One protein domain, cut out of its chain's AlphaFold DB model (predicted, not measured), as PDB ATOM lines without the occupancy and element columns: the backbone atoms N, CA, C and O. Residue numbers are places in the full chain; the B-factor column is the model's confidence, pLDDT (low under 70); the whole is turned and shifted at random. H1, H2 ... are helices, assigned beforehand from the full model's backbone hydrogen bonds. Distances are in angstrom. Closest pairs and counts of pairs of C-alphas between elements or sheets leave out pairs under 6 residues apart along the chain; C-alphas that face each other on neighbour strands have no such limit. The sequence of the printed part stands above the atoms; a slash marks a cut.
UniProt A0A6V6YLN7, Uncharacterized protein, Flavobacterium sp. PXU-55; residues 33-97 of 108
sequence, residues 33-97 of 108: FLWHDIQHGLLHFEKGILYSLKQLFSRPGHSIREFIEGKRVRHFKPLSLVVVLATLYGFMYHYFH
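Overview. This is residues 33 to 97 of the 108 residues of an uncharacterized protein of Flavobacterium sp. PXU-55 (UniProt A0A6V6YLN7). One long helix, H4, has its first residues in a small, loosely assembled body of three short helices, and its remainder, with residues 85 to 97 free, sticks out as an arm. On one side of the base of this arm is H1, and on the other side H2 and H3 make a V. The printed part has 65 residues with four named helices, in the order H1, H2, H3, H4, and no named strand; the class is all helix. It is only just compact, close to loose, with a radius of gyration of the C-alphas of 13.0 A, and spans 39 by 30 by 17 A.

Along the chain. H4, residues 78 to 96, is 26.1 A long, from C-alpha 78 at (162.645, 130.001, 106.320) to C-alpha 96 at (160.340, 135.123, 80.879). H1 is residues 33 to 41, 10.9 A, beginning at C-alpha 33 at (165.176, 119.925, 112.966). H2 is residues 49 to 58, 14.1 A, and H3 is residues 60 to 68, 12.5 A.

Arrangement. H4 touches H1 with residues 79 to 80 alone; the closest C-alphas, of Gly 41 and Ser 80, are 7.1 A apart. These two helices run the same way at a steep tilt of 48 degrees. H2 and H4 are near each other, with no pair of C-alphas within 8 A. H2 touches H3, the closest C-alphas being those of Gln 55 and Ser 63, 5.9 A apart. They run opposite ways at a steep tilt of 49 degrees. H1 is apart from H2 and H3, and H3 is apart from H4. In H1, H2, H3 and H4 every O i to N i+4 pair is within hydrogen-bond range.

Size, cuts and confidence. The two C-alphas farthest apart, of Glu 69 and His 97, are 39.5 A apart. Without residues 85 to 97 the body spans 30 by 20 by 17 A. The printed part has no cut. The link from H2 to H3 is tight, those from H1 to H2 and H3 to H4 are short, and no link is long. The mean pLDDT of the printed part is 77.1; residues 33 to 47 and 73 to 74 are under 70.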
ATOM      1  N   PHE A  33     166.550 119.471 113.199       67.19
ATOM      2  CA  PHE A  33     165.176 119.925 112.966       67.19
ATOM      3  C   PHE A  33     165.026 120.446 111.535       67.19
ATOM      4  O   PHE A  33     164.073 120.084 110.859       67.19
ATOM      5  N   LEU A  34     166.004 121.227 111.060       67.31
ATOM      6  CA  LEU A  34     166.025 121.712 109.682       67.31
ATOM      7  C   LEU A  34     166.077 120.554 108.678       67.31
ATOM      8  O   LEU A  34     165.315 120.573 107.723       67.31
ATOM      9  N   TRP A  35     166.907 119.530 108.907       66.06
ATOM     10  CA  TRP A  35     166.997 118.366 108.017       66.06
ATOM     11  C   TRP A  35     165.669 117.608 107.894       66.06
ATOM     12  O   TRP A  35     165.220 117.309 106.789       66.06
ATOM     13  N   HIS A  36     165.001 117.366 109.022       67.75
ATOM     14  CA  HIS A  36     163.690 116.720 109.035       67.75
ATOM     15  C   HIS A  36     162.618 117.580 108.339       67.75
ATOM     16  O   HIS A  36     161.791 117.065 107.584       67.75
ATOM     17  N   ASP A  37     162.652 118.901 108.541       66.06
ATOM     18  CA  ASP A  37     161.743 119.842 107.876       66.06
ATOM     19  C   ASP A  37     161.980 119.933 106.357       66.06
ATOM     20  O   ASP A  37     161.036 120.189 105.619       66.06
ATOM     21  N   ILE A  38     163.199 119.691 105.860       66.12
ATOM     22  CA  ILE A  38     163.480 119.587 104.413       66.12
ATOM     23  C   ILE A  38     162.829 118.334 103.841       66.12
ATOM     24  O   ILE A  38     162.125 118.399 102.837       66.12
ATOM     25  N   GLN A  39     163.076 117.184 104.470       64.19
ATOM     26  CA  GLN A  39     162.626 115.899 103.934       64.19
ATOM     27  C   GLN A  39     161.100 115.806 103.878       64.19
ATOM     28  O   GLN A  39     160.559 115.232 102.936       64.19
ATOM     29  N   HIS A  40     160.410 116.410 104.849       60.97
ATOM     30  CA  HIS A  40     158.955 116.355 104.923       60.97
ATOM     31  C   HIS A  40     158.247 117.644 104.490       60.97
ATOM     32  O   HIS A  40     157.103 117.572 104.068       60.97
ATOM     33  N   GLY A  41     158.870 118.822 104.577       60.72
ATOM     34  CA  GLY A  41     158.164 120.112 104.579       60.72
ATOM     35  C   GLY A  41     158.256 120.963 103.312       60.72
ATOM     36  O   GLY A  41     157.646 122.032 103.276       60.72
ATOM     37  N   LEU A  42     158.980 120.543 102.267       60.12
ATOM     38  CA  LEU A  42     159.215 121.396 101.089       60.12
ATOM     39  C   LEU A  42     157.958 121.718 100.262       60.12
ATOM     40  O   LEU A  42     157.945 122.735  99.575       60.12
ATOM     41  N   LEU A  43     156.895 120.910 100.349       55.03
ATOM     42  CA  LEU A  43     155.646 121.126  99.598       55.03
ATOM     43  C   LEU A  43     154.389 121.225 100.470       55.03
ATOM     44  O   LEU A  43     153.290 121.393  99.940       55.03
ATOM     45  N   HIS A  44     154.513 121.176 101.800       61.97
ATOM     46  CA  HIS A  44     153.371 121.489 102.653       61.97
ATOM     47  C   HIS A  44     153.135 122.997 102.619       61.97
ATOM     48  O   HIS A  44     153.817 123.775 103.286       61.97
ATOM     49  N   PHE A  45     152.160 123.403 101.807       58.47
ATOM     50  CA  PHE A  45     151.650 124.767 101.749       58.47
ATOM     51  C   PHE A  45     151.013 125.120 103.102       58.47
ATOM     52  O   PHE A  45     149.820 124.932 103.340       58.47
ATOM     53  N   GLU A  46     151.838 125.575 104.043       63.72
ATOM     54  CA  GLU A  46     151.372 126.026 105.344       63.72
ATOM     55  C   GLU A  46     150.643 127.366 105.193       63.72
ATOM     56  O   GLU A  46     151.067 128.267 104.463       63.72
ATOM     57  N   LYS A  47     149.546 127.538 105.939       64.62
ATOM     58  CA  LYS A  47     148.703 128.750 105.913       64.62
ATOM     59  C   LYS A  47     149.461 130.045 106.281       64.62
ATOM     60  O   LYS A  47     148.917 131.133 106.115       64.62
ATOM     61  N   GLY A  48     150.704 129.946 106.762       70.50
ATOM     62  CA  GLY A  48     151.568 131.069 107.140       70.50
ATOM     63  C   GLY A  48     152.274 131.791 105.983       70.50
ATOM     64  O   GLY A  48     152.786 132.883 106.206       70.50
ATOM     65  N   ILE A  49     152.285 131.255 104.752       74.12
ATOM     66  CA  ILE A  49     153.040 131.844 103.619       74.12
ATOM     67  C   ILE A  49     152.643 133.302 103.357       74.12
ATOM     68  O   ILE A  49     153.503 134.180 103.316       74.12
ATOM     69  N   LEU A  50     151.343 133.583 103.230       76.88
ATOM     70  CA  LEU A  50     150.846 134.938 102.958       76.88
ATOM     71  C   LEU A  50     151.152 135.908 104.107       76.88
ATOM     72  O   LEU A  50     151.490 137.069 103.868       76.88
ATOM     73  N   TYR A  51     151.056 135.435 105.353       79.12
ATOM     74  CA  TYR A  51     151.380 136.238 106.530       79.12
ATOM     75  C   TYR A  51     152.868 136.587 106.558       79.12
ATOM     76  O   TYR A  51     153.217 137.759 106.708       79.12
ATOM     77  N   SER A  52     153.735 135.592 106.364       79.88
ATOM     78  CA  SER A  52     155.177 135.801 106.325       79.88
ATOM     79  C   SER A  52     155.598 136.696 105.184       79.88
ATOM     80  O   SER A  52     156.352 137.623 105.438       79.88
ATOM     81  N   LEU A  53     155.085 136.493 103.967       81.81
ATOM     82  CA  LEU A  53     155.369 137.387 102.845       81.81
ATOM     83  C   LEU A  53     154.997 138.829 103.205       81.81
ATOM     84  O   LEU A  53     155.843 139.716 103.136       81.81
ATOM     85  N   LYS A  54     153.774 139.069 103.698       83.38
ATOM     86  CA  LYS A  54     153.336 140.411 104.110       83.38
ATOM     87  C   LYS A  54     154.243 141.024 105.185       83.38
ATOM     88  O   LYS A  54     154.583 142.205 105.088       83.38
ATOM     89  N   GLN A  55     154.630 140.252 106.200       83.25
ATOM     90  CA  GLN A  55     155.512 140.719 107.274       83.25
ATOM     91  C   GLN A  55     156.946 140.952 106.789       83.25
ATOM     92  O   GLN A  55     157.560 141.932 107.193       83.25
ATOM     93  N   LEU A  56     157.461 140.125 105.881       83.88
ATOM     94  CA  LEU A  56     158.772 140.303 105.258       83.88
ATOM     95  C   LEU A  56     158.822 141.564 104.389       83.88
ATOM     96  O   LEU A  56     159.809 142.288 104.451       83.88
ATOM     97  N   PHE A  57     157.754 141.881 103.654       85.62
ATOM     98  CA  PHE A  57     157.679 143.121 102.874       85.62
ATOM     99  C   PHE A  57     157.451 144.369 103.735       85.62
ATOM    100  O   PHE A  57     157.964 145.434 103.410       85.62
ATOM    101  N   SER A  58     156.694 144.262 104.833       88.88
ATOM    102  CA  SER A  58     156.346 145.434 105.655       88.88
ATOM    103  C   SER A  58     157.357 145.712 106.775       88.88
ATOM    104  O   SER A  58     157.648 146.866 107.075       88.88
ATOM    105  N   ARG A  59     157.825 144.665 107.469       86.44
ATOM    106  CA  ARG A  59     158.633 144.723 108.706       86.44
ATOM    107  C   ARG A  59     159.562 143.493 108.831       86.44
ATOM    108  O   ARG A  59     159.423 142.710 109.778       86.44
ATOM    109  N   PRO A  60     160.545 143.321 107.926       82.75
ATOM    110  CA  PRO A  60     161.355 142.101 107.840       82.75
ATOM    111  C   PRO A  60     162.115 141.785 109.132       82.75
ATOM    112  O   PRO A  60     162.058 140.661 109.627       82.75
ATOM    113  N   GLY A  61     162.769 142.786 109.732       82.62
ATOM    114  CA  GLY A  61     163.545 142.594 110.963       82.62
ATOM    115  C   GLY A  61     162.695 142.132 112.149       82.62
ATOM    116  O   GLY A  61     163.138 141.306 112.944       82.62
ATOM    117  N   HIS A  62     161.449 142.608 112.239       83.88
ATOM    118  CA  HIS A  62     160.527 142.191 113.293       83.88
ATOM    119  C   HIS A  62     160.081 140.742 113.085       83.88
ATOM    120  O   HIS A  62     160.164 139.935 114.006       83.88
ATOM    121  N   SER A  63     159.711 140.387 111.851       83.00
ATOM    122  CA  SER A  63     159.291 139.030 111.489       83.00
ATOM    123  C   SER A  63     160.368 137.985 111.794       83.00
ATOM    124  O   SER A  63     160.075 136.936 112.365       83.00
ATOM    125  N   ILE A  64     161.623 138.280 111.440       82.88
ATOM    126  CA  ILE A  64     162.763 137.387 111.688       82.88
ATOM    127  C   ILE A  64     162.983 137.216 113.193       82.88
ATOM    128  O   ILE A  64     163.152 136.096 113.675       82.88
ATOM    129  N   ARG A  65     162.944 138.315 113.952       84.25
ATOM    130  CA  ARG A  65     163.161 138.280 115.399       84.25
ATOM    131  C   ARG A  65     162.085 137.481 116.126       84.25
ATOM    132  O   ARG A  65     162.421 136.628 116.938       84.25
ATOM    133  N   GLU A  66     160.821 137.669 115.765       82.81
ATOM    134  CA  GLU A  66     159.714 136.882 116.310       82.81
ATOM    135  C   GLU A  66     159.866 135.379 116.042       82.81
ATOM    136  O   GLU A  66     159.567 134.554 116.911       82.81
ATOM    137  N   PHE A  67     160.352 135.009 114.854       81.69
ATOM    138  CA  PHE A  67     160.615 133.611 114.524       81.69
ATOM    139  C   PHE A  67     161.725 133.014 115.401       81.69
ATOM    140  O   PHE A  67     161.566 131.909 115.932       81.69
ATOM    141  N   ILE A  68     162.820 133.758 115.596       78.62
ATOM    142  CA  ILE A  68     163.954 133.363 116.449       78.62
ATOM    143  C   ILE A  68     163.523 133.246 117.918       78.62
ATOM    144  O   ILE A  68     163.895 132.287 118.594       78.62
ATOM    145  N   GLU A  69     162.679 134.163 118.393       80.75
ATOM    146  CA  GLU A  69     162.093 134.149 119.741       80.75
ATOM    147  C   GLU A  69     161.086 132.996 119.944       80.75
ATOM    148  O   GLU A  69     160.712 132.675 121.072       80.75
ATOM    149  N   GLY A  70     160.703 132.294 118.871       73.06
ATOM    150  CA  GLY A  70     159.921 131.059 118.930       73.06
ATOM    151  C   GLY A  70     158.433 131.218 118.622       73.06
ATOM    152  O   GLY A  70     157.681 130.257 118.803       73.06
ATOM    153  N   LYS A  71     157.991 132.373 118.108       78.31
ATOM    154  CA  LYS A  71     156.602 132.615 117.676       78.31
ATOM    155  C   LYS A  71     156.318 131.985 116.303       78.31
ATOM    156  O   LYS A  71     156.098 132.682 115.323       78.31
ATOM    157  N   ARG A  72     156.344 130.653 116.191       74.56
ATOM    158  CA  ARG A  72     156.370 129.962 114.880       74.56
ATOM    159  C   ARG A  72     155.005 129.721 114.215       74.56
ATOM    160  O   ARG A  72     154.982 129.503 113.018       74.56
ATOM    161  N   VAL A  73     153.876 129.805 114.932       68.88
ATOM    162  CA  VAL A  73     152.527 129.469 114.387       68.88
ATOM    163  C   VAL A  73     152.163 130.200 113.090       68.88
ATOM    164  O   VAL A  73     151.502 129.629 112.231       68.88
ATOM    165  N   ARG A  74     152.526 131.481 112.968       68.88
ATOM    166  CA  ARG A  74     152.130 132.309 111.816       68.88
ATOM    167  C   ARG A  74     153.228 132.439 110.768       68.88
ATOM    168  O   ARG A  74     152.946 132.917 109.675       68.88
ATOM    169  N   HIS A  75     154.454 132.051 111.111       72.94
ATOM    170  CA  HIS A  75     155.619 132.276 110.270       72.94
ATOM    171  C   HIS A  75     155.918 131.042 109.426       72.94
ATOM    172  O   HIS A  75     156.069 129.943 109.950       72.94
ATOM    173  N   PHE A  76     156.031 131.239 108.120       74.31
ATOM    174  CA  PHE A  76     156.465 130.223 107.183       74.31
ATOM    175  C   PHE A  76     157.917 129.820 107.438       74.31
ATOM    176  O   PHE A  76     158.757 130.637 107.830       74.31
ATOM    177  N   LYS A  77     158.213 128.542 107.197       76.31
ATOM    178  CA  LYS A  77     159.541 127.969 107.408       76.31
ATOM    179  C   LYS A  77     160.566 128.684 106.516       76.31
ATOM    180  O   LYS A  77     160.384 128.704 105.297       76.31
ATOM    181  N   PRO A  78     161.661 129.231 107.082       74.56
ATOM    182  CA  PRO A  78     162.645 130.001 106.320       74.56
ATOM    183  C   PRO A  78     163.228 129.232 105.135       74.56
ATOM    184  O   PRO A  78     163.452 129.794 104.071       74.56
ATOM    185  N   LEU A  79     163.449 127.930 105.303       76.06
ATOM    186  CA  LEU A  79     164.056 127.108 104.267       76.06
ATOM    187  C   LEU A  79     163.093 126.809 103.115       76.06
ATOM    188  O   LEU A  79     163.467 126.960 101.955       76.06
ATOM    189  N   SER A  80     161.837 126.478 103.428       75.88
ATOM    190  CA  SER A  80     160.785 126.358 102.417       75.88
ATOM    191  C   SER A  80     160.602 127.678 101.664       75.88
ATOM    192  O   SER A  80     160.407 127.662 100.454       75.88
ATOM    193  N   LEU A  81     160.734 128.829 102.344       79.12
ATOM    194  CA  LEU A  81     160.686 130.142 101.695       79.12
ATOM    195  C   LEU A  81     161.813 130.309 100.669       79.12
ATOM    196  O   LEU A  81     161.545 130.731  99.548       79.12
ATOM    197  N   VAL A  82     163.050 129.955 101.028       82.31
ATOM    198  CA  VAL A  82     164.203 130.025 100.113       82.31
ATOM    199  C   VAL A  82     163.985 129.136  98.893       82.31
ATOM    200  O   VAL A  82     164.200 129.593  97.775       82.31
ATOM    201  N   VAL A  83     163.515 127.900  99.086       82.81
ATOM    202  CA  VAL A  83     163.243 126.979  97.973       82.81
ATOM    203  C   VAL A  83     162.149 127.527  97.061       82.81
ATOM    204  O   VAL A  83     162.354 127.589  95.856       82.81
ATOM    205  N   VAL A  84     161.033 128.010  97.615       81.94
ATOM    206  CA  VAL A  84     159.950 128.621  96.828       81.94
ATOM    207  C   VAL A  84     160.451 129.823  96.024       81.94
ATOM    208  O   VAL A  84     160.147 129.929  94.838       81.94
ATOM    209  N   LEU A  85     161.245 130.710  96.634       84.81
ATOM    210  CA  LEU A  85     161.814 131.873  95.946       84.81
ATOM    211  C   LEU A  85     162.813 131.465  94.856       84.81
ATOM    212  O   LEU A  85     162.793 132.043  93.772       84.81
ATOM    213  N   ALA A  86     163.651 130.458  95.108       86.56
ATOM    214  CA  ALA A  86     164.604 129.937  94.133       86.56
ATOM    215  C   ALA A  86     163.898 129.266  92.945       86.56
ATOM    216  O   ALA A  86     164.252 129.522  91.795       86.56
ATOM    217  N   THR A  87     162.866 128.457  93.201       85.81
ATOM    218  CA  THR A  87     162.036 127.845  92.156       85.81
ATOM    219  C   THR A  87     161.293 128.906  91.350       85.81
ATOM    220  O   THR A  87     161.295 128.840  90.123       85.81
ATOM    221  N   LEU A  88     160.705 129.911  92.011       87.25
ATOM    222  CA  LEU A  88     160.037 131.025  91.340       87.25
ATOM    223  C   LEU A  88     161.016 131.803  90.454       87.25
ATOM    224  O   LEU A  88     160.698 132.090  89.305       87.25
ATOM    225  N   TYR A  89     162.218 132.093  90.955       87.38
ATOM    226  CA  TYR A  89     163.261 132.760  90.182       87.38
ATOM    227  C   TYR A  89     163.693 131.936  88.963       87.38
ATOM    228  O   TYR A  89     163.721 132.463  87.855       87.38
ATOM    229  N   GLY A  90     163.976 130.640  89.137       87.75
ATOM    230  CA  GLY A  90     164.347 129.753  88.032       87.75
ATOM    231  C   GLY A  90     163.248 129.645  86.972       87.75
ATOM    232  O   GLY A  90     163.533 129.685  85.776       87.75
ATOM    233  N   PHE A  91     161.986 129.591  87.404       89.75
ATOM    234  CA  PHE A  91     160.829 129.637  86.514       89.75
ATOM    235  C   PHE A  91     160.757 130.965  85.747       89.75
ATOM    236  O   PHE A  91     160.610 130.965  84.527       89.75
ATOM    237  N   MET A  92     160.928 132.101  86.430       88.38
ATOM    238  CA  MET A  92     160.947 133.421  85.792       88.38
ATOM    239  C   MET A  92     162.090 133.565  84.782       88.38
ATOM    240  O   MET A  92     161.882 134.073  83.682       88.38
ATOM    241  N   TYR A  93     163.281 133.079  85.123       86.12
ATOM    242  CA  TYR A  93     164.435 133.067  84.230       86.12
ATOM    243  C   TYR A  93     164.182 132.209  82.983       86.12
ATOM    244  O   TYR A  93     164.458 132.647  81.870       86.12
ATOM    245  N   HIS A  94     163.629 131.004  83.151       86.56
ATOM    246  CA  HIS A  94     163.425 130.082  82.035       86.56
ATOM    247  C   HIS A  94     162.308 130.530  81.084       86.56
ATOM    248  O   HIS A  94     162.493 130.487  79.873       86.56
ATOM    249  N   TYR A  95     161.166 130.971  81.620       90.31
ATOM    250  CA  TYR A  95     159.986 131.301  80.811       90.31
ATOM    251  C   TYR A  95     159.944 132.755  80.345       90.31
ATOM    252  O   TYR A  95     159.452 133.032  79.257       90.31
ATOM    253  N   PHE A  96     160.431 133.689  81.164       86.31
ATOM    254  CA  PHE A  96     160.340 135.123  80.879       86.31
ATOM    255  C   PHE A  96     161.699 135.748  80.538       86.31
ATOM    256  O   PHE A  96     161.759 136.950  80.285       86.31
ATOM    257  N   HIS A  97     162.789 134.965  80.543       78.94
ATOM    258  CA  HIS A  97     164.161 135.438  80.309       78.94
ATOM    259  C   HIS A  97     164.578 136.611  81.215       78.94
ATOM    260  O   HIS A  97     165.455 137.408  80.871       78.94
TER     261      HIS A  97